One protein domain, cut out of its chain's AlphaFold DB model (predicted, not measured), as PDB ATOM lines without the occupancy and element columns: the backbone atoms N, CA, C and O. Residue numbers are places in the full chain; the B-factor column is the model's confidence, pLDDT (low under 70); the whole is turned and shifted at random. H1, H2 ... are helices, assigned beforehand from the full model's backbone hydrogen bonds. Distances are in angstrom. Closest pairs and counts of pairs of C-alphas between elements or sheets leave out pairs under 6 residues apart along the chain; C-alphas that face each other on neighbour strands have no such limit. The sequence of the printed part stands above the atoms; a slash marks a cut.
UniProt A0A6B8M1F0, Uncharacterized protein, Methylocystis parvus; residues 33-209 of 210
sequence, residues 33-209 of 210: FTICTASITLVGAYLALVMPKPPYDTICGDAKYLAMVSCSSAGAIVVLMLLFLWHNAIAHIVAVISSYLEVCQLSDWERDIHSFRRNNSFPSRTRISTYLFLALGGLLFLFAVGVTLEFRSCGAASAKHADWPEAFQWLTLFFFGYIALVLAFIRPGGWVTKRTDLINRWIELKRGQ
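AT A GLANCE: This is residues 33 to 209 of the 210 residues of an uncharacterized protein of Methylocystis parvus (UniProt A0A6B8M1F0). This is a long, slender rod of four helices, with H2 and H4 side by side in the middle, H1 along one side of that pair and H5 along the other. H2 is much the longest helix and runs on past the other three; the short helices H3 and H6 pack separately on its far end. H1, H2, H4 and H5 form an up-and-down bundle, each running against the one before it in the chain. The printed part has 177 residues with six named helices, H1 to H6 in chain order, and no named strand; its class is all helix. The whole is loose, with a radius of gyration of the C-alphas of 22.4 A and spans of 74 by 27 by 26 A.

IN THESE COORDINATES: Find C-alpha 33 at (144.675, 123.039, 195.233); from there H1, residues 33 to 50, runs 26.0 A. Next comes H2, residues 63 to 103, from C-alpha 63 at (154.423, 157.647, 208.966) over 60.1 A. H3 is residues 108 to 119. H4, residues 125 to 155, covers 45.4 A, and H5, residues 166 to 186, covers 30.6 A. H6, residues 195 to 207, ends at C-alpha 207, (134.342, 118.742, 160.286).

HOW THE PARTS SIT: Begin at H2, the hub, which touches the five other helices. With residues 69 to 87 alone it touches H1, a hairpin at a shallow tilt of 4 degrees; the closest C-alphas, Ile 35 and Leu 83, are 6.5 A apart. H4 runs the opposite way to H2 at a shallow tilt of 6 degrees, and the closest C-alphas of the two, Ile 77 and Gly 137, are 5.9 A apart. H5 touches residues 67 to 81 of H2 and runs the same way at a shallow tilt of 16 degrees, with the closest C-alphas, Ala 74 and Leu 171, 5.0 A apart. H4 and H5 form a hairpin, closest at C-alphas 141 and 175, 6.9 A. H4 also touches H1, at C-alphas 136 and 43, 7.1 A, while H1 and H5 are apart. Farther along H2, look at Glu 102: its C-alpha is 5.9 A from that of Arg 111 in H3, their closest pair, at a steep tilt of 68 degrees, only just short of about perpendicular. H6 touches H2 at a steep tilt of 46 degrees, closest at C-alphas 199 and 99, 5.9 A. H3 and H6 are apart. In each of the six helices every O i to N i+4 pair is within hydrogen-bond range.

THE WHOLE: The two C-alphas farthest apart, those of Ala 157 and Gln 209, are 76.3 A apart. Residues 115 to 124 and 204 to 209 stand free. The printed part has no cut, and the link from H1 to H2, 12 residues, is long. Mean pLDDT of the printed part is 83.0; look for values under 70 at residues 155 to 165 and 187 to 193, among others.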
ATOM      1  N   PHE A  33     144.722 123.227 193.789       95.88
ATOM      2  CA  PHE A  33     144.675 123.039 195.233       95.88
ATOM      3  C   PHE A  33     145.881 123.701 195.908       95.88
ATOM      4  O   PHE A  33     145.693 124.528 196.799       95.88
ATOM      5  N   THR A  34     147.095 123.440 195.419       97.69
ATOM      6  CA  THR A  34     148.329 124.054 195.931       97.69
ATOM      7  C   THR A  34     148.279 125.578 195.879       97.69
ATOM      8  O   THR A  34     148.668 126.223 196.847       97.69
ATOM      9  N   ILE A  35     147.758 126.171 194.800       97.56
ATOM     10  CA  ILE A  35     147.600 127.628 194.682       97.56
ATOM     11  C   ILE A  35     146.643 128.175 195.753       97.56
ATOM     12  O   ILE A  35     146.941 129.200 196.366       97.56
ATOM     13  N   CYS A  36     145.517 127.498 196.012       96.75
ATOM     14  CA  CYS A  36     144.580 127.899 197.068       96.75
ATOM     15  C   CYS A  36     145.200 127.785 198.468       96.75
ATOM     16  O   CYS A  36     145.016 128.668 199.301       96.75
ATOM     17  N   THR A  37     145.945 126.716 198.745       97.56
ATOM     18  CA  THR A  37     146.631 126.559 200.034       97.56
ATOM     19  C   THR A  37     147.721 127.613 200.199       97.56
ATOM     20  O   THR A  37     147.786 128.269 201.236       97.56
ATOM     21  N   ALA A  38     148.529 127.836 199.160       97.44
ATOM     22  CA  ALA A  38     149.588 128.835 199.168       97.44
ATOM     23  C   ALA A  38     149.043 130.249 199.391       97.44
ATOM     24  O   ALA A  38     149.637 131.000 200.157       97.44
ATOM     25  N   SER A  39     147.906 130.616 198.787       97.94
ATOM     26  CA  SER A  39     147.312 131.941 198.998       97.94
ATOM     27  C   SER A  39     146.867 132.154 200.447       97.94
ATOM     28  O   SER A  39     147.167 133.200 201.020       97.94
ATOM     29  N   ILE A  40     146.237 131.154 201.075       98.12
ATOM     30  CA  ILE A  40     145.866 131.202 202.500       98.12
ATOM     31  C   ILE A  40     147.121 131.336 203.373       98.12
ATOM     32  O   ILE A  40     147.174 132.204 204.246       98.12
ATOM     33  N   THR A  41     148.144 130.513 203.130       97.88
ATOM     34  CA  THR A  41     149.394 130.536 203.903       97.88
ATOM     35  C   THR A  41     150.136 131.861 203.752       97.88
ATOM     36  O   THR A  41     150.589 132.410 204.752       97.88
ATOM     37  N   LEU A  42     150.233 132.403 202.536       97.00
ATOM     38  CA  LEU A  42     150.893 133.683 202.271       97.00
ATOM     39  C   LEU A  42     150.190 134.833 202.988       97.00
ATOM     40  O   LEU A  42     150.860 135.648 203.613       97.00
ATOM     41  N   VAL A  43     148.855 134.879 202.947       97.06
ATOM     42  CA  VAL A  43     148.079 135.907 203.656       97.06
ATOM     43  C   VAL A  43     148.242 135.768 205.168       97.06
ATOM     44  O   VAL A  43     148.487 136.764 205.843       97.06
ATOM     45  N   GLY A  44     148.168 134.548 205.709       97.44
ATOM     46  CA  GLY A  44     148.375 134.304 207.137       97.44
ATOM     47  C   GLY A  44     149.775 134.705 207.610       97.44
ATOM     48  O   GLY A  44     149.911 135.416 208.604       97.44
ATOM     49  N   ALA A  45     150.813 134.312 206.868       97.06
ATOM     50  CA  ALA A  45     152.196 134.685 207.158       97.06
ATOM     51  C   ALA A  45     152.406 136.202 207.055       97.06
ATOM     52  O   ALA A  45     153.032 136.796 207.928       97.06
ATOM     53  N   TYR A  46     151.841 136.838 206.028       96.62
ATOM     54  CA  TYR A  46     151.884 138.286 205.857       96.62
ATOM     55  C   TYR A  46     151.261 139.021 207.051       96.62
ATOM     56  O   TYR A  46     151.906 139.888 207.638       96.62
ATOM     57  N   LEU A  47     150.043 138.646 207.455       94.88
ATOM     58  CA  LEU A  47     149.370 139.268 208.596       94.88
ATOM     59  C   LEU A  47     150.169 139.084 209.891       94.88
ATOM     60  O   LEU A  47     150.326 140.037 210.647       94.88
ATOM     61  N   ALA A  48     150.744 137.900 210.115       94.69
ATOM     62  CA  ALA A  48     151.597 137.642 211.275       94.69
ATOM     63  C   ALA A  48     152.887 138.486 211.283       94.69
ATOM     64  O   ALA A  48     153.394 138.829 212.351       94.69
ATOM     65  N   LEU A  49     153.428 138.821 210.107       93.38
ATOM     66  CA  LEU A  49     154.629 139.648 209.975       93.38
ATOM     67  C   LEU A  49     154.347 141.138 210.172       93.38
ATOM     68  O   LEU A  49     155.179 141.836 210.751       93.38
ATOM     69  N   VAL A  50     153.206 141.615 209.675       90.62
ATOM     70  CA  VAL A  50     152.858 143.044 209.656       90.62
ATOM     71  C   VAL A  50     152.074 143.471 210.898       90.62
ATOM     72  O   VAL A  50     152.010 144.659 211.194       90.62
ATOM     73  N   MET A  51     151.514 142.531 211.664       88.50
ATOM     74  CA  MET A  51     150.874 142.858 212.935       88.50
ATOM     75  C   MET A  51     151.843 143.588 213.886       88.50
ATOM     76  O   MET A  51     152.983 143.142 214.072       88.50
ATOM     77  N   PRO A  52     151.399 144.691 214.517       81.50
ATOM     78  CA  PRO A  52     152.233 145.450 215.435       81.50
ATOM     79  C   PRO A  52     152.588 144.584 216.650       81.50
ATOM     80  O   PRO A  52     151.716 144.055 217.334       81.50
ATOM     81  N   LYS A  53     153.892 144.424 216.899       81.50
ATOM     82  CA  LYS A  53     154.432 143.713 218.071       81.50
ATOM     83  C   LYS A  53     154.606 144.607 219.305       81.50
ATOM     84  O   LYS A  53     154.306 144.130 220.398       81.50
ATOM     85  N   PRO A  54     155.136 145.845 219.193       76.62
ATOM     86  CA  PRO A  54     155.276 146.708 220.357       76.62
ATOM     87  C   PRO A  54     153.937 147.384 220.711       76.62
ATOM     88  O   PRO A  54     153.013 147.376 219.891       76.62
ATOM     89  N   PRO A  55     153.812 147.958 221.924       77.44
ATOM     90  CA  PRO A  55     152.600 148.645 222.357       77.44
ATOM     91  C   PRO A  55     152.204 149.722 221.350       77.44
ATOM     92  O   PRO A  55     153.057 150.484 220.896       77.44
ATOM     93  N   TYR A  56     150.919 149.792 221.021       68.50
ATOM     94  CA  TYR A  56     150.376 150.690 219.998       68.50
ATOM     95  C   TYR A  56     150.837 152.154 220.163       68.50
ATOM     96  O   TYR A  56     151.200 152.809 219.185       68.50
ATOM     97  N   ASP A  57     150.966 152.615 221.407       70.75
ATOM     98  CA  ASP A  57     151.432 153.961 221.766       70.75
ATOM     99  C   ASP A  57     152.836 154.298 221.236       70.75
ATOM    100  O   ASP A  57     153.147 155.462 221.001       70.75
ATOM    101  N   THR A  58     153.687 153.290 221.009       72.62
ATOM    102  CA  THR A  58     155.052 153.484 220.481       72.62
ATOM    103  C   THR A  58     155.115 153.640 218.963       72.62
ATOM    104  O   THR A  58     156.112 154.143 218.452       72.62
ATOM    105  N   ILE A  59     154.072 153.220 218.240       74.31
ATOM    106  CA  ILE A  59     154.004 153.273 216.769       74.31
ATOM    107  C   ILE A  59     153.027 154.364 216.301       74.31
ATOM    108  O   ILE A  59     153.076 154.794 215.152       74.31
ATOM    109  N   CYS A  60     152.147 154.828 217.190       71.25
ATOM    110  CA  CYS A  60     151.194 155.910 216.969       71.25
ATOM    111  C   CYS A  60     151.884 157.140 216.342       71.25
ATOM    112  O   CYS A  60     152.752 157.769 216.944       71.25
ATOM    113  N   GLY A  61     151.505 157.474 215.103       69.94
ATOM    114  CA  GLY A  61     152.064 158.609 214.358       69.94
ATOM    115  C   GLY A  61     153.323 158.316 213.528       69.94
ATOM    116  O   GLY A  61     153.805 159.219 212.843       69.94
ATOM    117  N   ASP A  62     153.837 157.080 213.512       81.88
ATOM    118  CA  ASP A  62     154.951 156.704 212.635       81.88
ATOM    119  C   ASP A  62     154.495 156.559 211.173       81.88
ATOM    120  O   ASP A  62     153.984 155.524 210.728       81.88
ATOM    121  N   ALA A  63     154.725 157.615 210.393       79.81
ATOM    122  CA  ALA A  63     154.423 157.647 208.966       79.81
ATOM    123  C   ALA A  63     155.152 156.550 208.167       79.81
ATOM    124  O   ALA A  63     154.622 156.080 207.154       79.81
ATOM    125  N   LYS A  64     156.340 156.103 208.604       82.94
ATOM    126  CA  LYS A  64     157.091 155.043 207.913       82.94
ATOM    127  C   LYS A  64     156.409 153.694 208.083       82.94
ATOM    128  O   LYS A  64     156.305 152.949 207.110       82.94
ATOM    129  N   TYR A  65     155.906 153.403 209.281       84.44
ATOM    130  CA  TYR A  65     155.132 152.193 209.535       84.44
ATOM    131  C   TYR A  65     153.850 152.167 208.695       84.44
ATOM    132  O   TYR A  65     153.593 151.186 207.998       84.44
ATOM    133  N   LEU A  66     153.088 153.266 208.671       83.75
ATOM    134  CA  LEU A  66     151.867 153.359 207.864       83.75
ATOM    135  C   LEU A  66     152.142 153.150 206.364       83.75
ATOM    136  O   LEU A  66     151.409 152.414 205.693       83.75
ATOM    137  N   ALA A  67     153.208 153.761 205.838       83.44
ATOM    138  CA  ALA A  67     153.632 153.566 204.453       83.44
ATOM    139  C   ALA A  67     154.035 152.108 204.186       83.44
ATOM    140  O   ALA A  67     153.604 151.527 203.190       83.44
ATOM    141  N   MET A  68     154.796 151.486 205.092       88.00
ATOM    142  CA  MET A  68     155.189 150.078 204.995       88.00
ATOM    143  C   MET A  68     153.965 149.156 204.943       88.00
ATOM    144  O   MET A  68     153.878 148.331 204.034       88.00
ATOM    145  N   VAL A  69     153.005 149.305 205.862       89.44
ATOM    146  CA  VAL A  69     151.774 148.493 205.903       89.44
ATOM    147  C   VAL A  69     150.954 148.688 204.628       89.44
ATOM    148  O   VAL A  69     150.511 147.713 204.026       89.44
ATOM    149  N   SER A  70     150.779 149.932 204.178       86.44
ATOM    150  CA  SER A  70     149.974 150.243 202.989       86.44
ATOM    151  C   SER A  70     150.599 149.679 201.710       86.44
ATOM    152  O   SER A  70     149.932 148.971 200.953       86.44
ATOM    153  N   CYS A  71     151.894 149.926 201.491       87.56
ATOM    154  CA  CYS A  71     152.617 149.453 200.311       87.56
ATOM    155  C   CYS A  71     152.741 147.925 200.284       87.56
ATOM    156  O   CYS A  71     152.525 147.307 199.242       87.56
ATOM    157  N   SER A  72     153.050 147.299 201.422       92.06
ATOM    158  CA  SER A  72     153.148 145.838 201.496       92.06
ATOM    159  C   SER A  72     151.782 145.157 201.357       92.06
ATOM    160  O   SER A  72     151.698 144.128 200.687       92.06
ATOM    161  N   SER A  73     150.695 145.771 201.849       92.06
ATOM    162  CA  SER A  73     149.325 145.271 201.639       92.06
ATOM    163  C   SER A  73     148.920 145.355 200.171       92.06
ATOM    164  O   SER A  73     148.369 144.396 199.630       92.06
ATOM    165  N   ALA A  74     149.241 146.464 199.497       89.50
ATOM    166  CA  ALA A  74     149.035 146.598 198.058       89.50
ATOM    167  C   ALA A  74     149.819 145.526 197.279       89.50
ATOM    168  O   ALA A  74     149.252 144.849 196.421       89.50
ATOM    169  N   GLY A  75     151.089 145.299 197.631       92.50
ATOM    170  CA  GLY A  75     151.907 144.228 197.056       92.50
ATOM    171  C   GLY A  75     151.306 142.835 197.273       92.50
ATOM    172  O   GLY A  75     151.219 142.047 196.331       92.50
ATOM    173  N   ALA A  76     150.818 142.541 198.481       94.56
ATOM    174  CA  ALA A  76     150.157 141.277 198.797       94.56
ATOM    175  C   ALA A  76     148.867 141.072 197.979       94.56
ATOM    176  O   ALA A  76     148.631 139.971 197.480       94.56
ATOM    177  N   ILE A  77     148.070 142.127 197.769       93.44
ATOM    178  CA  ILE A  77     146.881 142.091 196.899       93.44
ATOM    179  C   ILE A  77     147.274 141.792 195.445       93.44
ATOM    180  O   ILE A  77     146.622 140.974 194.797       93.44
ATOM    181  N   VAL A  78     148.353 142.392 194.932       92.38
ATOM    182  CA  VAL A  78     148.853 142.107 193.574       92.38
ATOM    183  C   VAL A  78     149.291 140.646 193.442       92.38
ATOM    184  O   VAL A  78     148.909 139.979 192.481       92.38
ATOM    185  N   VAL A  79     150.033 140.106 194.413       96.06
ATOM    186  CA  VAL A  79     150.417 138.682 194.421       96.06
ATOM    187  C   VAL A  79     149.178 137.784 194.448       96.06
ATOM    188  O   VAL A  79     149.087 136.826 193.678       96.06
ATOM    189  N   LEU A  80     148.189 138.115 195.279       95.56
ATOM    190  CA  LEU A  80     146.931 137.380 195.365       95.56
ATOM    191  C   LEU A  80     146.160 137.412 194.033       95.56
ATOM    192  O   LEU A  80     145.619 136.390 193.608       95.56
ATOM    193  N   MET A  81     146.168 138.554 193.342       92.88
ATOM    194  CA  MET A  81     145.599 138.711 192.003       92.88
ATOM    195  C   MET A  81     146.286 137.801 190.978       92.88
ATOM    196  O   MET A  81     145.605 137.139 190.197       92.88
ATOM    197  N   LEU A  82     147.619 137.725 190.986       95.44
ATOM    198  CA  LEU A  82     148.375 136.852 190.081       95.44
ATOM    199  C   LEU A  82     148.074 135.369 190.335       95.44
ATOM    200  O   LEU A  82     147.834 134.621 189.388       95.44
ATOM    201  N   LEU A  83     148.016 134.952 191.603       96.44
ATOM    202  CA  LEU A  83     147.631 133.587 191.977       96.44
ATOM    203  C   LEU A  83     146.199 133.259 191.538       96.44
ATOM    204  O   LEU A  83     145.942 132.169 191.030       96.44
ATOM    205  N   PHE A  84     145.275 134.211 191.672       94.75
ATOM    206  CA  PHE A  84     143.906 134.063 191.189       94.75
ATOM    207  C   PHE A  84     143.846 133.898 189.663       94.75
ATOM    208  O   PHE A  84     143.146 133.013 189.162       94.75
ATOM    209  N   LEU A  85     144.587 134.715 188.909       93.12
ATOM    210  CA  LEU A  85     144.663 134.604 187.450       93.12
ATOM    211  C   LEU A  85     145.247 133.254 187.024       93.12
ATOM    212  O   LEU A  85     144.675 132.591 186.158       93.12
ATOM    213  N   TRP A  86     146.321 132.804 187.677       95.62
ATOM    214  CA  TRP A  86     146.918 131.495 187.414       95.62
ATOM    215  C   TRP A  86     145.934 130.355 187.712       95.62
ATOM    216  O   TRP A  86     145.712 129.485 186.867       95.62
ATOM    217  N   HIS A  87     145.253 130.398 188.857       94.69
ATOM    218  CA  HIS A  87     144.226 129.418 189.207       94.69
ATOM    219  C   HIS A  87     143.121 129.319 188.135       94.69
ATOM    220  O   HIS A  87     142.701 128.216 187.764       94.69
ATOM    221  N   ASN A  88     142.655 130.461 187.614       91.38
ATOM    222  CA  ASN A  88     141.640 130.503 186.557       91.38
ATOM    223  C   ASN A  88     142.168 130.031 185.199       91.38
ATOM    224  O   ASN A  88     141.446 129.328 184.492       91.38
ATOM    225  N   ALA A  89     143.411 130.355 184.845       91.81
ATOM    226  CA  ALA A  89     144.042 129.851 183.628       91.81
ATOM    227  C   ALA A  89     144.100 128.315 183.635       91.81
ATOM    228  O   ALA A  89     143.701 127.679 182.661       91.81
ATOM    229  N   ILE A  90     144.477 127.708 184.767       93.75
ATOM    230  CA  ILE A  90     144.447 126.247 184.923       93.75
ATOM    231  C   ILE A  90     143.017 125.709 184.789       93.75
ATOM    232  O   ILE A  90     142.795 124.722 184.090       93.75
ATOM    233  N   ALA A  91     142.028 126.370 185.404       91.38
ATOM    234  CA  ALA A  91     140.627 125.950 185.300       91.38
ATOM    235  C   ALA A  91     140.144 125.924 183.844       91.38
ATOM    236  O   ALA A  91     139.401 125.024 183.450       91.38
ATOM    237  N   HIS A  92     140.577 126.904 183.049       89.00
ATOM    238  CA  HIS A  92     140.280 126.976 181.627       89.00
ATOM    239  C   HIS A  92     140.930 125.824 180.853       89.00
ATOM    240  O   HIS A  92     140.251 125.169 180.066       89.00
ATOM    241  N   ILE A  93     142.212 125.532 181.099       91.69
ATOM    242  CA  ILE A  93     142.918 124.408 180.460       91.69
ATOM    243  C   ILE A  93     142.205 123.085 180.769       91.69
ATOM    244  O   ILE A  93     141.887 122.333 179.850       91.69
ATOM    245  N   VAL A  94     141.853 122.843 182.035       92.31
ATOM    246  CA  VAL A  94     141.088 121.650 182.440       92.31
ATOM    247  C   VAL A  94     139.752 121.578 181.700       92.31
ATOM    248  O   VAL A  94     139.399 120.526 181.180       92.31
ATOM    249  N   ALA A  95     139.021 122.692 181.589       89.12
ATOM    250  CA  ALA A  95     137.754 122.720 180.860       89.12
ATOM    251  C   ALA A  95     137.922 122.366 179.370       89.12
ATOM    252  O   ALA A  95     137.084 121.649 178.818       89.12
ATOM    253  N   VAL A  96     139.002 122.825 178.728       90.25
ATOM    254  CA  VAL A  96     139.327 122.486 177.335       90.25
ATOM    255  C   VAL A  96     139.617 120.991 177.196       90.25
ATOM    256  O   VAL A  96     138.988 120.345 176.356       90.25
ATOM    257  N   ILE A  97     140.484 120.420 178.039       92.19
ATOM    258  CA  ILE A  97     140.832 118.990 177.984       92.19
ATOM    259  C   ILE A  97     139.601 118.114 178.265       92.19
ATOM    260  O   ILE A  97     139.298 117.216 177.479       92.19
ATOM    261  N   SER A  98     138.828 118.406 179.317       90.75
ATOM    262  CA  SER A  98     137.600 117.660 179.632       90.75
ATOM    263  C   SER A  98     136.566 117.744 178.499       90.75
ATOM    264  O   SER A  98     135.899 116.755 178.202       90.75
ATOM    265  N   SER A  99     136.450 118.893 177.816       88.50
ATOM    266  CA  SER A  99     135.558 119.035 176.653       88.50
ATOM    267  C   SER A  99     136.002 118.181 175.461       88.50
ATOM    268  O   SER A  99     135.162 117.593 174.779       88.50
ATOM    269  N   TYR A 100     137.313 118.057 175.242       88.88
ATOM    270  CA  TYR A 100     137.871 117.197 174.203       88.88
ATOM    271  C   TYR A 100     137.606 115.715 174.506       88.88
ATOM    272  O   TYR A 100     137.117 114.989 173.639       88.88
ATOM    273  N   LEU A 101     137.859 115.277 175.746       88.94
ATOM    274  CA  LEU A 101     137.610 113.897 176.184       88.94
ATOM    275  C   LEU A 101     136.139 113.493 176.018       88.94
ATOM    276  O   LEU A 101     135.852 112.365 175.616       88.94
ATOM    277  N   GLU A 102     135.214 114.417 176.277       86.94
ATOM    278  CA  GLU A 102     133.779 114.207 176.081       86.94
ATOM    279  C   GLU A 102     133.417 114.041 174.595       86.94
ATOM    280  O   GLU A 102     132.763 113.063 174.229       86.94
ATOM    281  N   VAL A 103     133.883 114.946 173.724       86.31
ATOM    282  CA  VAL A 103     133.596 114.909 172.276       86.31
ATOM    283  C   VAL A 103     134.202 113.675 171.604       86.31
ATOM    284  O   VAL A 103     133.606 113.115 170.686       86.31
ATOM    285  N   CYS A 104     135.378 113.236 172.049       85.44
ATOM    286  CA  CYS A 104     136.030 112.019 171.561       85.44
ATOM    287  C   CYS A 104     135.494 110.736 172.211       85.44
ATOM    288  O   CYS A 104     135.951 109.657 171.849       85.44
ATOM    289  N   GLN A 105     134.548 110.840 173.152       86.19
ATOM    290  CA  GLN A 105     133.990 109.705 173.892       86.19
ATOM    291  C   GLN A 105     135.055 108.849 174.602       86.19
ATOM    292  O   GLN A 105     134.910 107.636 174.705       86.19
ATOM    293  N   LEU A 106     136.118 109.482 175.102       86.56
ATOM    294  CA  LEU A 106     137.262 108.797 175.721       86.56
ATOM    295  C   LEU A 106     137.120 108.589 177.231       86.56
ATOM    296  O   LEU A 106     137.903 107.849 177.818       86.56
ATOM    297  N   SER A 107     136.160 109.259 177.872       86.38
ATOM    298  CA  SER A 107     135.937 109.175 179.316       86.38
ATOM    299  C   SER A 107     134.444 109.176 179.629       86.38
ATOM    300  O   SER A 107     133.764 110.188 179.434       86.38
ATOM    301  N   ASP A 108     133.943 108.048 180.136       87.88
ATOM    302  CA  ASP A 108     132.562 107.931 180.622       87.88
ATOM    303  C   ASP A 108     132.341 108.820 181.849       87.88
ATOM    304  O   ASP A 108     131.334 109.518 181.940       87.88
ATOM    305  N   TRP A 109     133.348 108.919 182.724       87.31
ATOM    306  CA  TRP A 109     133.321 109.800 183.891       87.31
ATOM    307  C   TRP A 109     133.029 111.263 183.529       87.31
ATOM    308  O   TRP A 109     132.184 111.900 184.157       87.31
ATOM    309  N   GLU A 110     133.697 111.807 182.505       86.69
ATOM    310  CA  GLU A 110     133.499 113.204 182.081       86.69
ATOM    311  C   GLU A 110     132.095 113.453 181.508       86.69
ATOM    312  O   GLU A 110     131.540 114.550 181.642       86.69
ATOM    313  N   ARG A 111     131.489 112.425 180.909       85.94
ATOM    314  CA  ARG A 111     130.117 112.467 180.399       85.94
ATOM    315  C   ARG A 111     129.097 112.394 181.530       85.94
ATOM    316  O   ARG A 111     128.132 113.166 181.539       85.94
ATOM    317  N   ASP A 112     129.327 111.515 182.497       89.00
ATOM    318  CA  ASP A 112     128.453 111.328 183.651       89.00
ATOM    319  C   ASP A 112     128.470 112.557 184.553       89.00
ATOM    320  O   ASP A 112     127.411 113.088 184.895       89.00
ATOM    321  N   ILE A 113     129.654 113.097 184.863       85.19
ATOM    322  CA  ILE A 113     129.774 114.315 185.671       85.19
ATOM    323  C   ILE A 113     129.146 115.514 184.958       85.19
ATOM    324  O   ILE A 113     128.526 116.363 185.601       85.19
ATOM    325  N   HIS A 114     129.257 115.596 183.628       81.56
ATOM    326  CA  HIS A 114     128.606 116.651 182.863       81.56
ATOM    327  C   HIS A 114     127.081 116.514 182.907       81.56
ATOM    328  O   HIS A 114     126.389 117.488 183.205       81.56
ATOM    329  N   SER A 115     126.561 115.304 182.700       84.62
ATOM    330  CA  SER A 115     125.128 115.007 182.785       84.62
ATOM    331  C   SER A 115     124.575 115.309 184.179       84.62
ATOM    332  O   SER A 115     123.551 115.982 184.317       84.62
ATOM    333  N   PHE A 116     125.305 114.909 185.221       86.12
ATOM    334  CA  PHE A 116     124.977 115.196 186.611       86.12
ATOM    335  C   PHE A 116     124.940 116.702 186.893       86.12
ATOM    336  O   PHE A 116     123.977 117.190 187.482       86.12
ATOM    337  N   ARG A 117     125.944 117.465 186.443       81.44
ATOM    338  CA  ARG A 117     126.009 118.927 186.640       81.44
ATOM    339  C   ARG A 117     125.036 119.711 185.765       81.44
ATOM    340  O   ARG A 117     124.704 120.839 186.106       81.44
ATOM    341  N   ARG A 118     124.582 119.154 184.643       79.88
ATOM    342  CA  ARG A 118     123.508 119.755 183.841       79.88
ATOM    343  C   ARG A 118     122.163 119.621 184.546       79.88
ATOM    344  O   ARG A 118     121.362 120.548 184.507       79.88
ATOM    345  N   ASN A 119     121.932 118.475 185.182       80.44
ATOM    346  CA  ASN A 119     120.670 118.172 185.850       80.44
ATOM    347  C   ASN A 119     120.594 118.748 187.274       80.44
ATOM    348  O   ASN A 119     119.501 118.894 187.808       80.44
ATOM    349  N   ASN A 120     121.731 119.100 187.876       76.31
ATOM    350  CA  ASN A 120     121.801 119.648 189.225       76.31
ATOM    351  C   ASN A 120     122.517 121.002 189.244       76.31
ATOM    352  O   ASN A 120     123.612 121.143 188.703       76.31
ATOM    353  N   SER A 121     121.949 121.989 189.940       72.94
ATOM    354  CA  SER A 121     122.521 123.338 190.067       72.94
ATOM    355  C   SER A 121     123.665 123.387 191.092       72.94
ATOM    356  O   SER A 121     123.577 124.049 192.125       72.94
ATOM    357  N   PHE A 122     124.753 122.660 190.833       73.44
ATOM    358  CA  PHE A 122     125.947 122.745 191.671       73.44
ATOM    359  C   PHE A 122     126.795 123.960 191.281       73.44
ATOM    360  O   PHE A 122     127.107 124.139 190.094       73.44
ATOM    361  N   PRO A 123     127.228 124.785 192.256       69.06
ATOM    362  CA  PRO A 123     128.156 125.869 191.979       69.06
ATOM    363  C   PRO A 123     129.428 125.302 191.347       69.06
ATOM    364  O   PRO A 123     129.901 124.219 191.699       69.06
ATOM    365  N   SER A 124     129.992 126.014 190.370       72.38
ATOM    366  CA  SER A 124     131.260 125.582 189.796       72.38
ATOM    367  C   SER A 124     132.362 125.640 190.846       72.38
ATOM    368  O   SER A 124     132.413 126.569 191.647       72.38
ATOM    369  N   ARG A 125     133.283 124.667 190.805       74.06
ATOM    370  CA  ARG A 125     134.485 124.641 191.656       74.06
ATOM    371  C   ARG A 125     135.229 125.983 191.625       74.06
ATOM    372  O   ARG A 125     135.680 126.457 192.660       74.06
ATOM    373  N   THR A 126     135.240 126.637 190.462       80.56
ATOM    374  CA  THR A 126     135.803 127.978 190.270       80.56
ATOM    375  C   THR A 126     135.123 129.066 191.103       80.56
ATOM    376  O   THR A 126     135.809 129.968 191.562       80.56
ATOM    377  N   ARG A 127     133.810 128.997 191.372       84.69
ATOM    378  CA  ARG A 127     133.115 129.999 192.206       84.69
ATOM    379  C   ARG A 127     133.591 129.963 193.651       84.69
ATOM    380  O   ARG A 127     133.820 131.019 194.226       84.69
ATOM    381  N   ILE A 128     133.772 128.767 194.215       88.69
ATOM    382  CA  ILE A 128     134.238 128.606 195.601       88.69
ATOM    383  C   ILE A 128     135.633 129.218 195.755       88.69
ATOM    384  O   ILE A 128     135.844 130.036 196.646       88.69
ATOM    385  N   SER A 129     136.560 128.900 194.843       90.88
ATOM    386  CA  SER A 129     137.884 129.531 194.836       90.88
ATOM    387  C   SER A 129     137.793 131.046 194.644       90.88
ATOM    388  O   SER A 129     138.484 131.782 195.334       90.88
ATOM    389  N   THR A 130     136.913 131.546 193.772       91.12
ATOM    390  CA  THR A 130     136.742 132.995 193.579       91.12
ATOM    391  C   THR A 130     136.300 133.696 194.862       91.12
ATOM    392  O   THR A 130     136.848 134.745 195.190       91.12
ATOM    393  N   TYR A 131     135.369 133.113 195.623       91.75
ATOM    394  CA  TYR A 131     134.979 133.656 196.926       91.75
ATOM    395  C   TYR A 131     136.116 133.608 197.944       91.75
ATOM    396  O   TYR A 131     136.286 134.570 198.686       91.75
ATOM    397  N   LEU A 132     136.921 132.539 197.951       94.62
ATOM    398  CA  LEU A 132     138.112 132.449 198.798       94.62
ATOM    399  C   LEU A 132     139.085 133.597 198.499       94.62
ATOM    400  O   LEU A 132     139.474 134.324 199.407       94.62
ATOM    401  N   PHE A 133     139.441 133.794 197.229       94.94
ATOM    402  CA  PHE A 133     140.320 134.889 196.822       94.94
ATOM    403  C   PHE A 133     139.710 136.248 197.194       94.94
ATOM    404  O   PHE A 133     140.394 137.085 197.787       94.94
ATOM    405  N   LEU A 134     138.420 136.469 196.930       93.19
ATOM    406  CA  LEU A 134     137.741 137.715 197.301       93.19
ATOM    407  C   LEU A 134     137.799 137.971 198.816       93.19
ATOM    408  O   LEU A 134     138.109 139.085 199.228       93.19
ATOM    409  N   ALA A 135     137.553 136.944 199.632       95.69
ATOM    410  CA  ALA A 135     137.615 137.033 201.088       95.69
ATOM    411  C   ALA A 135     139.030 137.363 201.580       95.69
ATOM    412  O   ALA A 135     139.195 138.256 202.407       95.69
ATOM    413  N   LEU A 136     140.056 136.704 201.035       96.12
ATOM    414  CA  LEU A 136     141.457 136.967 201.378       96.12
ATOM    415  C   LEU A 136     141.893 138.390 200.993       96.12
ATOM    416  O   LEU A 136     142.526 139.078 201.789       96.12
ATOM    417  N   GLY A 137     141.522 138.860 199.800       94.25
ATOM    418  CA  GLY A 137     141.834 140.224 199.363       94.25
ATOM    419  C   GLY A 137     141.080 141.276 200.175       94.25
ATOM    420  O   GLY A 137     141.654 142.294 200.553       94.25
ATOM    421  N   GLY A 138     139.813 141.001 200.504       93.12
ATOM    422  CA  GLY A 138     139.012 141.820 201.412       93.12
ATOM    423  C   GLY A 138     139.635 141.918 202.801       93.12
ATOM    424  O   GLY A 138     139.728 143.013 203.343       93.12
ATOM    425  N   LEU A 139     140.129 140.806 203.349       95.38
ATOM    426  CA  LEU A 139     140.807 140.776 204.645       95.38
ATOM    427  C   LEU A 139     142.058 141.667 204.660       95.38
ATOM    428  O   LEU A 139     142.209 142.476 205.572       95.38
ATOM    429  N   LEU A 140     142.920 141.564 203.642       94.00
ATOM    430  CA  LEU A 140     144.119 142.404 203.521       94.00
ATOM    431  C   LEU A 140     143.775 143.895 203.436       94.00
ATOM    432  O   LEU A 140     144.412 144.722 204.086       94.00
ATOM    433  N   PHE A 141     142.750 144.237 202.654       91.62
ATOM    434  CA  PHE A 141     142.302 145.618 202.515       91.62
ATOM    435  C   PHE A 141     141.705 146.168 203.809       91.62
ATOM    436  O   PHE A 141     142.093 147.249 204.244       91.62
ATOM    437  N   LEU A 142     140.799 145.421 204.447       92.31
ATOM    438  CA  LEU A 142     140.184 145.826 205.712       92.31
ATOM    439  C   LEU A 142     141.231 145.999 206.812       92.31
ATOM    440  O   LEU A 142     141.142 146.956 207.574       92.31
ATOM    441  N   PHE A 143     142.242 145.129 206.860       91.06
ATOM    442  CA  PHE A 143     143.366 145.273 207.780       91.06
ATOM    443  C   PHE A 143     144.127 146.585 207.544       91.06
ATOM    444  O   PHE A 143     144.295 147.375 208.469       91.06
ATOM    445  N   ALA A 144     144.527 146.867 206.302       89.38
ATOM    446  CA  ALA A 144     145.262 148.086 205.968       89.38
ATOM    447  C   ALA A 144     144.441 149.369 206.211       89.38
ATOM    448  O   ALA A 144     144.968 150.366 206.710       89.38
ATOM    449  N   VAL A 145     143.137 149.342 205.911       88.25
ATOM    450  CA  VAL A 145     142.207 150.435 206.230       88.25
ATOM    451  C   VAL A 145     142.074 150.612 207.740       88.25
ATOM    452  O   VAL A 145     142.148 151.744 208.206       88.25
ATOM    453  N   GLY A 146     141.932 149.523 208.500       88.62
ATOM    454  CA  GLY A 146     141.877 149.550 209.962       88.62
ATOM    455  C   GLY A 146     143.101 150.236 210.560       88.62
ATOM    456  O   GLY A 146     142.953 151.227 211.269       88.62
ATOM    457  N   VAL A 147     144.303 149.809 210.155       86.06
ATOM    458  CA  VAL A 147     145.566 150.445 210.567       86.06
ATOM    459  C   VAL A 147     145.589 151.929 210.191       86.06
ATOM    460  O   VAL A 147     145.973 152.768 210.997       86.06
ATOM    461  N   THR A 148     145.133 152.291 208.990       83.25
ATOM    462  CA  THR A 148     145.100 153.697 208.554       83.25
ATOM    463  C   THR A 148     144.148 154.547 209.403       83.25
ATOM    464  O   THR A 148     144.478 155.677 209.766       83.25
ATOM    465  N   LEU A 149     142.963 154.021 209.727       84.50
ATOM    466  CA  LEU A 149     141.963 154.715 210.541       84.50
ATOM    467  C   LEU A 149     142.432 154.892 211.988       84.50
ATOM    468  O   LEU A 149     142.261 155.974 212.548       84.50
ATOM    469  N   GLU A 150     143.061 153.868 212.564       83.44
ATOM    470  CA  GLU A 150     143.666 153.927 213.897       83.44
ATOM    471  C   GLU A 150     144.809 154.954 213.949       83.44
ATOM    472  O   GLU A 150     144.839 155.828 214.817       83.44
ATOM    473  N   PHE A 151     145.706 154.957 212.960       79.12
ATOM    474  CA  PHE A 151     146.785 155.950 212.897       79.12
ATOM    475  C   PHE A 151     146.258 157.378 212.750       79.12
ATOM    476  O   PHE A 151     146.853 158.314 213.287       79.12
ATOM    477  N   ARG A 152     145.125 157.565 212.065       73.81
ATOM    478  CA  ARG A 152     144.476 158.871 211.935       73.81
ATOM    479  C   ARG A 152     143.899 159.367 213.257       73.81
ATOM    480  O   ARG A 152     144.047 160.553 213.551       73.81
ATOM    481  N   SER A 153     143.240 158.509 214.037       76.81
ATOM    482  CA  SER A 153     142.696 158.916 215.343       76.81
ATOM    483  C   SER A 153     143.815 159.308 216.313       76.81
ATOM    484  O   SER A 153     143.667 160.271 217.058       76.81
ATOM    485  N   CYS A 154     144.965 158.642 216.203       73.75
ATOM    486  CA  CYS A 154     146.221 158.978 216.869       73.75
ATOM    487  C   CYS A 154     146.830 160.316 216.397       73.75
ATOM    488  O   CYS A 154     147.171 161.189 217.195       73.75
ATOM    489  N   GLY A 155     146.960 160.492 215.078       61.41
ATOM    490  CA  GLY A 155     147.641 161.623 214.440       61.41
ATOM    491  C   GLY A 155     146.833 162.922 214.385       61.41
ATOM    492  O   GLY A 155     147.421 163.985 214.204       61.41
ATOM    493  N   ALA A 156     145.513 162.885 214.598       52.09
ATOM    494  CA  ALA A 156     144.676 164.084 214.714       52.09
ATOM    495  C   ALA A 156     145.103 165.015 215.873       52.09
ATOM    496  O   ALA A 156     144.764 166.197 215.859       52.09
ATOM    497  N   ALA A 157     145.902 164.522 216.829       49.31
ATOM    498  CA  ALA A 157     146.554 165.331 217.860       49.31
ATOM    499  C   ALA A 157     147.825 166.071 217.372       49.31
ATOM    500  O   ALA A 157     148.258 167.032 218.003       49.31
ATOM    501  N   SER A 158     148.414 165.668 216.240       51.47
ATOM    502  CA  SER A 158     149.668 166.199 215.679       51.47
ATOM    503  C   SER A 158     149.430 166.759 214.267       51.47
ATOM    504  O   SER A 158     149.872 166.215 213.255       51.47
ATOM    505  N   ALA A 159     148.679 167.858 214.201       47.75
ATOM    506  CA  ALA A 159     148.068 168.468 213.014       47.75
ATOM    507  C   ALA A 159     149.021 169.071 211.943       47.75
ATOM    508  O   ALA A 159     148.779 170.179 211.465       47.75
ATOM    509  N   LYS A 160     150.094 168.386 211.524       51.44
ATOM    510  CA  LYS A 160     151.008 168.892 210.472       51.44
ATOM    511  C   LYS A 160     151.211 168.013 209.237       51.44
ATOM    512  O   LYS A 160     151.863 168.466 208.304       51.44
ATOM    513  N   HIS A 161     150.607 166.830 209.160       51.59
ATOM    514  CA  HIS A 161     150.692 165.980 207.966       51.59
ATOM    515  C   HIS A 161     149.288 165.648 207.450       51.59
ATOM    516  O   HIS A 161     148.759 164.566 207.678       51.59
ATOM    517  N   ALA A 162     148.658 166.645 206.823       49.31
ATOM    518  CA  ALA A 162     147.330 166.545 206.209       49.31
ATOM    519  C   ALA A 162     147.355 165.926 204.796       49.31
ATOM    520  O   ALA A 162     146.295 165.679 204.219       49.31
ATOM    521  N   ASP A 163     148.540 165.646 204.256       58.91
ATOM    522  CA  ASP A 163     148.676 164.965 202.977       58.91
ATOM    523  C   ASP A 163     148.479 163.470 203.212       58.91
ATOM    524  O   ASP A 163     149.284 162.807 203.872       58.91
ATOM    525  N   TRP A 164     147.367 162.936 202.705       59.91
ATOM    526  CA  TRP A 164     147.180 161.494 202.615       59.91
ATOM    527  C   TRP A 164     148.429 160.898 201.972       59.91
ATOM    528  O   TRP A 164     148.791 161.342 200.879       59.91
ATOM    529  N   PRO A 165     149.087 159.905 202.594       63.03
ATOM    530  CA  PRO A 165     150.223 159.282 201.950       63.03
ATOM    531  C   PRO A 165     149.716 158.714 200.628       63.03
ATOM    532  O   PRO A 165     148.743 157.959 200.614       63.03
ATOM    533  N   GLU A 166     150.354 159.087 199.518       72.94
ATOM    534  CA  GLU A 166     150.064 158.577 198.170       72.94
ATOM    535  C   GLU A 166     149.873 157.047 198.178       72.94
ATOM    536  O   GLU A 166     149.047 156.498 197.453       72.94
ATOM    537  N   ALA A 167     150.556 156.354 199.097       69.38
ATOM    538  CA  ALA A 167     150.389 154.938 199.406       69.38
ATOM    539  C   ALA A 167     148.930 154.478 199.635       69.38
ATOM    540  O   ALA A 167     148.567 153.388 199.194       69.38
ATOM    541  N   PHE A 168     148.070 155.273 200.284       73.19
ATOM    542  CA  PHE A 168     146.660 154.914 200.497       73.19
ATOM    543  C   PHE A 168     145.837 155.000 199.203       73.19
ATOM    544  O   PHE A 168     144.951 154.174 198.957       73.19
ATOM    545  N   GLN A 169     146.153 155.962 198.332       78.44
ATOM    546  CA  GLN A 169     145.545 156.044 197.002       78.44
ATOM    547  C   GLN A 169     145.933 154.826 196.158       78.44
ATOM    548  O   GLN A 169     145.074 154.213 195.527       78.44
ATOM    549  N   TRP A 170     147.197 154.400 196.219       77.75
ATOM    550  CA  TRP A 170     147.636 153.166 195.564       77.75
ATOM    551  C   TRP A 170     146.917 151.934 196.119       77.75
ATOM    552  O   TRP A 170     146.390 151.140 195.344       77.75
ATOM    553  N   LEU A 171     146.824 151.793 197.443       80.56
ATOM    554  CA  LEU A 171     146.111 150.686 198.085       80.56
ATOM    555  C   LEU A 171     144.653 150.586 197.612       80.56
ATOM    556  O   LEU A 171     144.198 149.505 197.236       80.56
ATOM    557  N   THR A 172     143.924 151.704 197.610       82.25
ATOM    558  CA  THR A 172     142.529 151.739 197.147       82.25
ATOM    559  C   THR A 172     142.418 151.418 195.659       82.25
ATOM    560  O   THR A 172     141.594 150.582 195.290       82.25
ATOM    561  N   LEU A 173     143.277 151.993 194.811       84.81
ATOM    562  CA  LEU A 173     143.310 151.702 193.376       84.81
ATOM    563  C   LEU A 173     143.530 150.207 193.110       84.81
ATOM    564  O   LEU A 173     142.764 149.595 192.363       84.81
ATOM    565  N   PHE A 174     144.538 149.604 193.746       80.94
ATOM    566  CA  PHE A 174     144.835 148.180 193.583       80.94
ATOM    567  C   PHE A 174     143.713 147.295 194.117       80.94
ATOM    568  O   PHE A 174     143.376 146.298 193.482       80.94
ATOM    569  N   PHE A 175     143.085 147.662 195.234       83.12
ATOM    570  CA  PHE A 175     141.971 146.898 195.784       83.12
ATOM    571  C   PHE A 175     140.715 146.953 194.909       83.12
ATOM    572  O   PHE A 175     140.120 145.915 194.621       83.12
ATOM    573  N   PHE A 176     140.308 148.134 194.441       86.75
ATOM    574  CA  PHE A 176     139.148 148.246 193.555       86.75
ATOM    575  C   PHE A 176     139.420 147.619 192.187       86.75
ATOM    576  O   PHE A 176     138.530 146.963 191.644       86.75
ATOM    577  N   GLY A 177     140.645 147.738 191.665       85.75
ATOM    578  CA  GLY A 177     141.084 147.005 190.477       85.75
ATOM    579  C   GLY A 177     141.000 145.490 190.677       85.75
ATOM    580  O   GLY A 177     140.444 144.785 189.834       85.75
ATOM    581  N   TYR A 178     141.458 144.997 191.829       85.69
ATOM    582  CA  TYR A 178     141.352 143.595 192.225       85.69
ATOM    583  C   TYR A 178     139.895 143.121 192.298       85.69
ATOM    584  O   TYR A 178     139.551 142.119 191.672       85.69
ATOM    585  N   ILE A 179     139.017 143.846 192.997       87.31
ATOM    586  CA  ILE A 179     137.586 143.514 193.071       87.31
ATOM    587  C   ILE A 179     136.969 143.509 191.678       87.31
ATOM    588  O   ILE A 179     136.288 142.549 191.326       87.31
ATOM    589  N   ALA A 180     137.183 144.560 190.885       86.12
ATOM    590  CA  ALA A 180     136.608 144.667 189.549       86.12
ATOM    591  C   ALA A 180     137.030 143.482 188.674       86.12
ATOM    592  O   ALA A 180     136.187 142.880 188.006       86.12
ATOM    593  N   LEU A 181     138.309 143.102 188.745       86.06
ATOM    594  CA  LEU A 181     138.842 141.933 188.062       86.06
ATOM    595  C   LEU A 181     138.163 140.657 188.564       86.06
ATOM    596  O   LEU A 181     137.553 139.957 187.765       86.06
ATOM    597  N   VAL A 182     138.171 140.379 189.868       84.00
ATOM    598  CA  VAL A 182     137.564 139.168 190.452       84.00
ATOM    599  C   VAL A 182     136.067 139.067 190.130       84.00
ATOM    600  O   VAL A 182     135.589 138.005 189.726       84.00
ATOM    601  N   LEU A 183     135.316 140.167 190.230       84.19
ATOM    602  CA  LEU A 183     133.892 140.219 189.890       84.19
ATOM    603  C   LEU A 183     133.636 140.000 188.394       84.19
ATOM    604  O   LEU A 183     132.627 139.382 188.038       84.19
ATOM    605  N   ALA A 184     134.540 140.436 187.510       82.69
ATOM    606  CA  ALA A 184     134.445 140.139 186.081       82.69
ATOM    607  C   ALA A 184     134.479 138.624 185.801       82.69
ATOM    608  O   ALA A 184     133.831 138.173 184.857       82.69
ATOM    609  N   PHE A 185     135.132 137.829 186.658       77.00
ATOM    610  CA  PHE A 185     135.128 136.360 186.585       77.00
ATOM    611  C   PHE A 185     133.907 135.700 187.248       77.00
ATOM    612  O   PHE A 185     133.623 134.535 186.972       77.00
ATOM    613  N   ILE A 186     133.158 136.411 188.099       75.94
ATOM    614  CA  ILE A 186     131.887 135.911 188.657       75.94
ATOM    615  C   ILE A 186     130.752 136.036 187.634       75.94
ATOM    616  O   ILE A 186     129.822 135.223 187.643       75.94
ATOM    617  N   ARG A 187     130.810 137.041 186.748       68.75
ATOM    618  CA  ARG A 187     129.748 137.280 185.764       68.75
ATOM    619  C   ARG A 187     129.518 136.040 184.884       68.75
ATOM    620  O   ARG A 187     130.477 135.467 184.365       68.75
ATOM    621  N   PRO A 188     128.255 135.621 184.676       52.84
ATOM    622  CA  PRO A 188     127.937 134.503 183.795       52.84
ATOM    623  C   PRO A 188     128.408 134.813 182.366       52.84
ATOM    624  O   PRO A 188     127.867 135.694 181.708       52.84
ATOM    625  N   GLY A 189     129.437 134.092 181.904       53.59
ATOM    626  CA  GLY A 189     130.107 134.319 180.615       53.59
ATOM    627  C   GLY A 189     131.503 134.953 180.700       53.59
ATOM    628  O   GLY A 189     132.105 135.195 179.659       53.59
ATOM    629  N   GLY A 190     132.032 135.230 181.896       52.09
ATOM    630  CA  GLY A 190     133.400 135.729 182.062       52.09
ATOM    631  C   GLY A 190     134.444 134.687 181.654       52.09
ATOM    632  O   GLY A 190     134.396 133.585 182.188       52.09
ATOM    633  N   TRP A 191     135.343 135.070 180.728       51.88
ATOM    634  CA  TRP A 191     136.573 134.440 180.174       51.88
ATOM    635  C   TRP A 191     136.611 132.925 179.904       51.88
ATOM    636  O   TRP A 191     137.169 132.503 178.895       51.88
ATOM    637  N   VAL A 192     136.012 132.093 180.746       55.34
ATOM    638  CA  VAL A 192     135.704 130.703 180.446       55.34
ATOM    639  C   VAL A 192     134.606 130.700 179.395       55.34
ATOM    640  O   VAL A 192     133.430 130.928 179.695       55.34
ATOM    641  N   THR A 193     135.011 130.468 178.144       61.53
ATOM    642  CA  THR A 193     134.088 130.211 177.034       61.53
ATOM    643  C   THR A 193     133.072 129.189 177.525       61.53
ATOM    644  O   THR A 193     133.453 128.227 178.206       61.53
ATOM    645  N   LYS A 194     131.773 129.393 177.259       74.50
ATOM    646  CA  LYS A 194     130.775 128.422 177.721       74.50
ATOM    647  C   LYS A 194     131.226 127.057 177.212       74.50
ATOM    648  O   LYS A 194     131.619 126.937 176.057       74.50
ATOM    649  N   ARG A 195     131.217 126.030 178.065       74.94
ATOM    650  CA  ARG A 195     131.706 124.691 177.681       74.94
ATOM    651  C   ARG A 195     131.038 124.197 176.389       74.94
ATOM    652  O   ARG A 195     131.684 123.553 175.578       74.94
ATOM    653  N   THR A 196     129.778 124.576 176.167       77.75
ATOM    654  CA  THR A 196     129.046 124.371 174.908       77.75
ATOM    655  C   THR A 196     129.758 124.950 173.689       77.75
ATOM    656  O   THR A 196     129.810 124.299 172.655       77.75
ATOM    657  N   ASP A 197     130.344 126.138 173.805       84.06
ATOM    658  CA  ASP A 197     131.074 126.809 172.732       84.06
ATOM    659  C   ASP A 197     132.396 126.085 172.454       84.06
ATOM    660  O   ASP A 197     132.769 125.928 171.295       84.06
ATOM    661  N   LEU A 198     133.078 125.585 173.494       83.06
ATOM    662  CA  LEU A 198     134.269 124.739 173.332       83.06
ATOM    663  C   LEU A 198     133.927 123.429 172.617       83.06
ATOM    664  O   LEU A 198     134.607 123.053 171.668       83.06
ATOM    665  N   ILE A 199     132.845 122.765 173.032       83.00
ATOM    666  CA  ILE A 199     132.344 121.547 172.381       83.00
ATOM    667  C   ILE A 199     132.008 121.827 170.910       83.00
ATOM    668  O   ILE A 199     132.449 121.087 170.032       83.00
ATOM    669  N   ASN A 200     131.284 122.911 170.623       83.75
ATOM    670  CA  ASN A 200     130.935 123.299 169.257       83.75
ATOM    671  C   ASN A 200     132.185 123.576 168.413       83.75
ATOM    672  O   ASN A 200     132.278 123.062 167.301       83.75
ATOM    673  N   ARG A 201     133.180 124.290 168.958       85.44
ATOM    674  CA  ARG A 201     134.470 124.525 168.289       85.44
ATOM    675  C   ARG A 201     135.210 123.226 167.986       85.44
ATOM    676  O   ARG A 201     135.731 123.075 166.887       85.44
ATOM    677  N   TRP A 202     135.234 122.272 168.914       84.88
ATOM    678  CA  TRP A 202     135.831 120.957 168.660       84.88
ATOM    679  C   TRP A 202     135.115 120.205 167.535       84.88
ATOM    680  O   TRP A 202     135.769 119.583 166.700       84.88
ATOM    681  N   ILE A 203     133.783 120.276 167.489       82.81
ATOM    682  CA  ILE A 203     132.981 119.671 166.419       82.81
ATOM    683  C   ILE A 203     133.272 120.349 165.070       82.81
ATOM    684  O   ILE A 203     133.433 119.653 164.068       82.81
ATOM    685  N   GLU A 204     133.354 121.679 165.030       85.62
ATOM    686  CA  GLU A 204     133.684 122.453 163.824       85.62
ATOM    687  C   GLU A 204     135.083 122.126 163.298       85.62
ATOM    688  O   GLU A 204     135.224 121.793 162.122       85.62
ATOM    689  N   LEU A 205     136.096 122.140 164.171       84.81
ATOM    690  CA  LEU A 205     137.475 121.792 163.814       84.81
ATOM    691  C   LEU A 205     137.571 120.381 163.229       84.81
ATOM    692  O   LEU A 205     138.294 120.172 162.260       84.81
ATOM    693  N   LYS A 206     136.803 119.427 163.765       72.94
ATOM    694  CA  LYS A 206     136.760 118.063 163.225       72.94
ATOM    695  C   LYS A 206     136.104 117.986 161.847       72.94
ATOM    696  O   LYS A 206     136.605 117.264 160.995       72.94
ATOM    697  N   ARG A 207     135.013 118.723 161.604       80.19
ATOM    698  CA  ARG A 207     134.342 118.742 160.286       80.19
ATOM    699  C   ARG A 207     135.211 119.340 159.183       80.19
ATOM    700  O   ARG A 207     135.022 118.990 158.029       80.19
ATOM    701  N   GLY A 208     136.126 120.247 159.522       78.00
ATOM    702  CA  GLY A 208     137.064 120.827 158.556       78.00
ATOM    703  C   GLY A 208     138.222 119.904 158.157       78.00
ATOM    704  O   GLY A 208     138.958 120.246 157.239       78.00
ATOM    705  N   GLN A 209     138.411 118.772 158.843       66.25
ATOM    706  CA  GLN A 209     139.498 117.816 158.585       66.25
ATOM    707  C   GLN A 209     139.055 116.566 157.800       66.25
ATOM    708  O   GLN A 209     139.913 115.766 157.432       66.25
TER     709      GLN A 209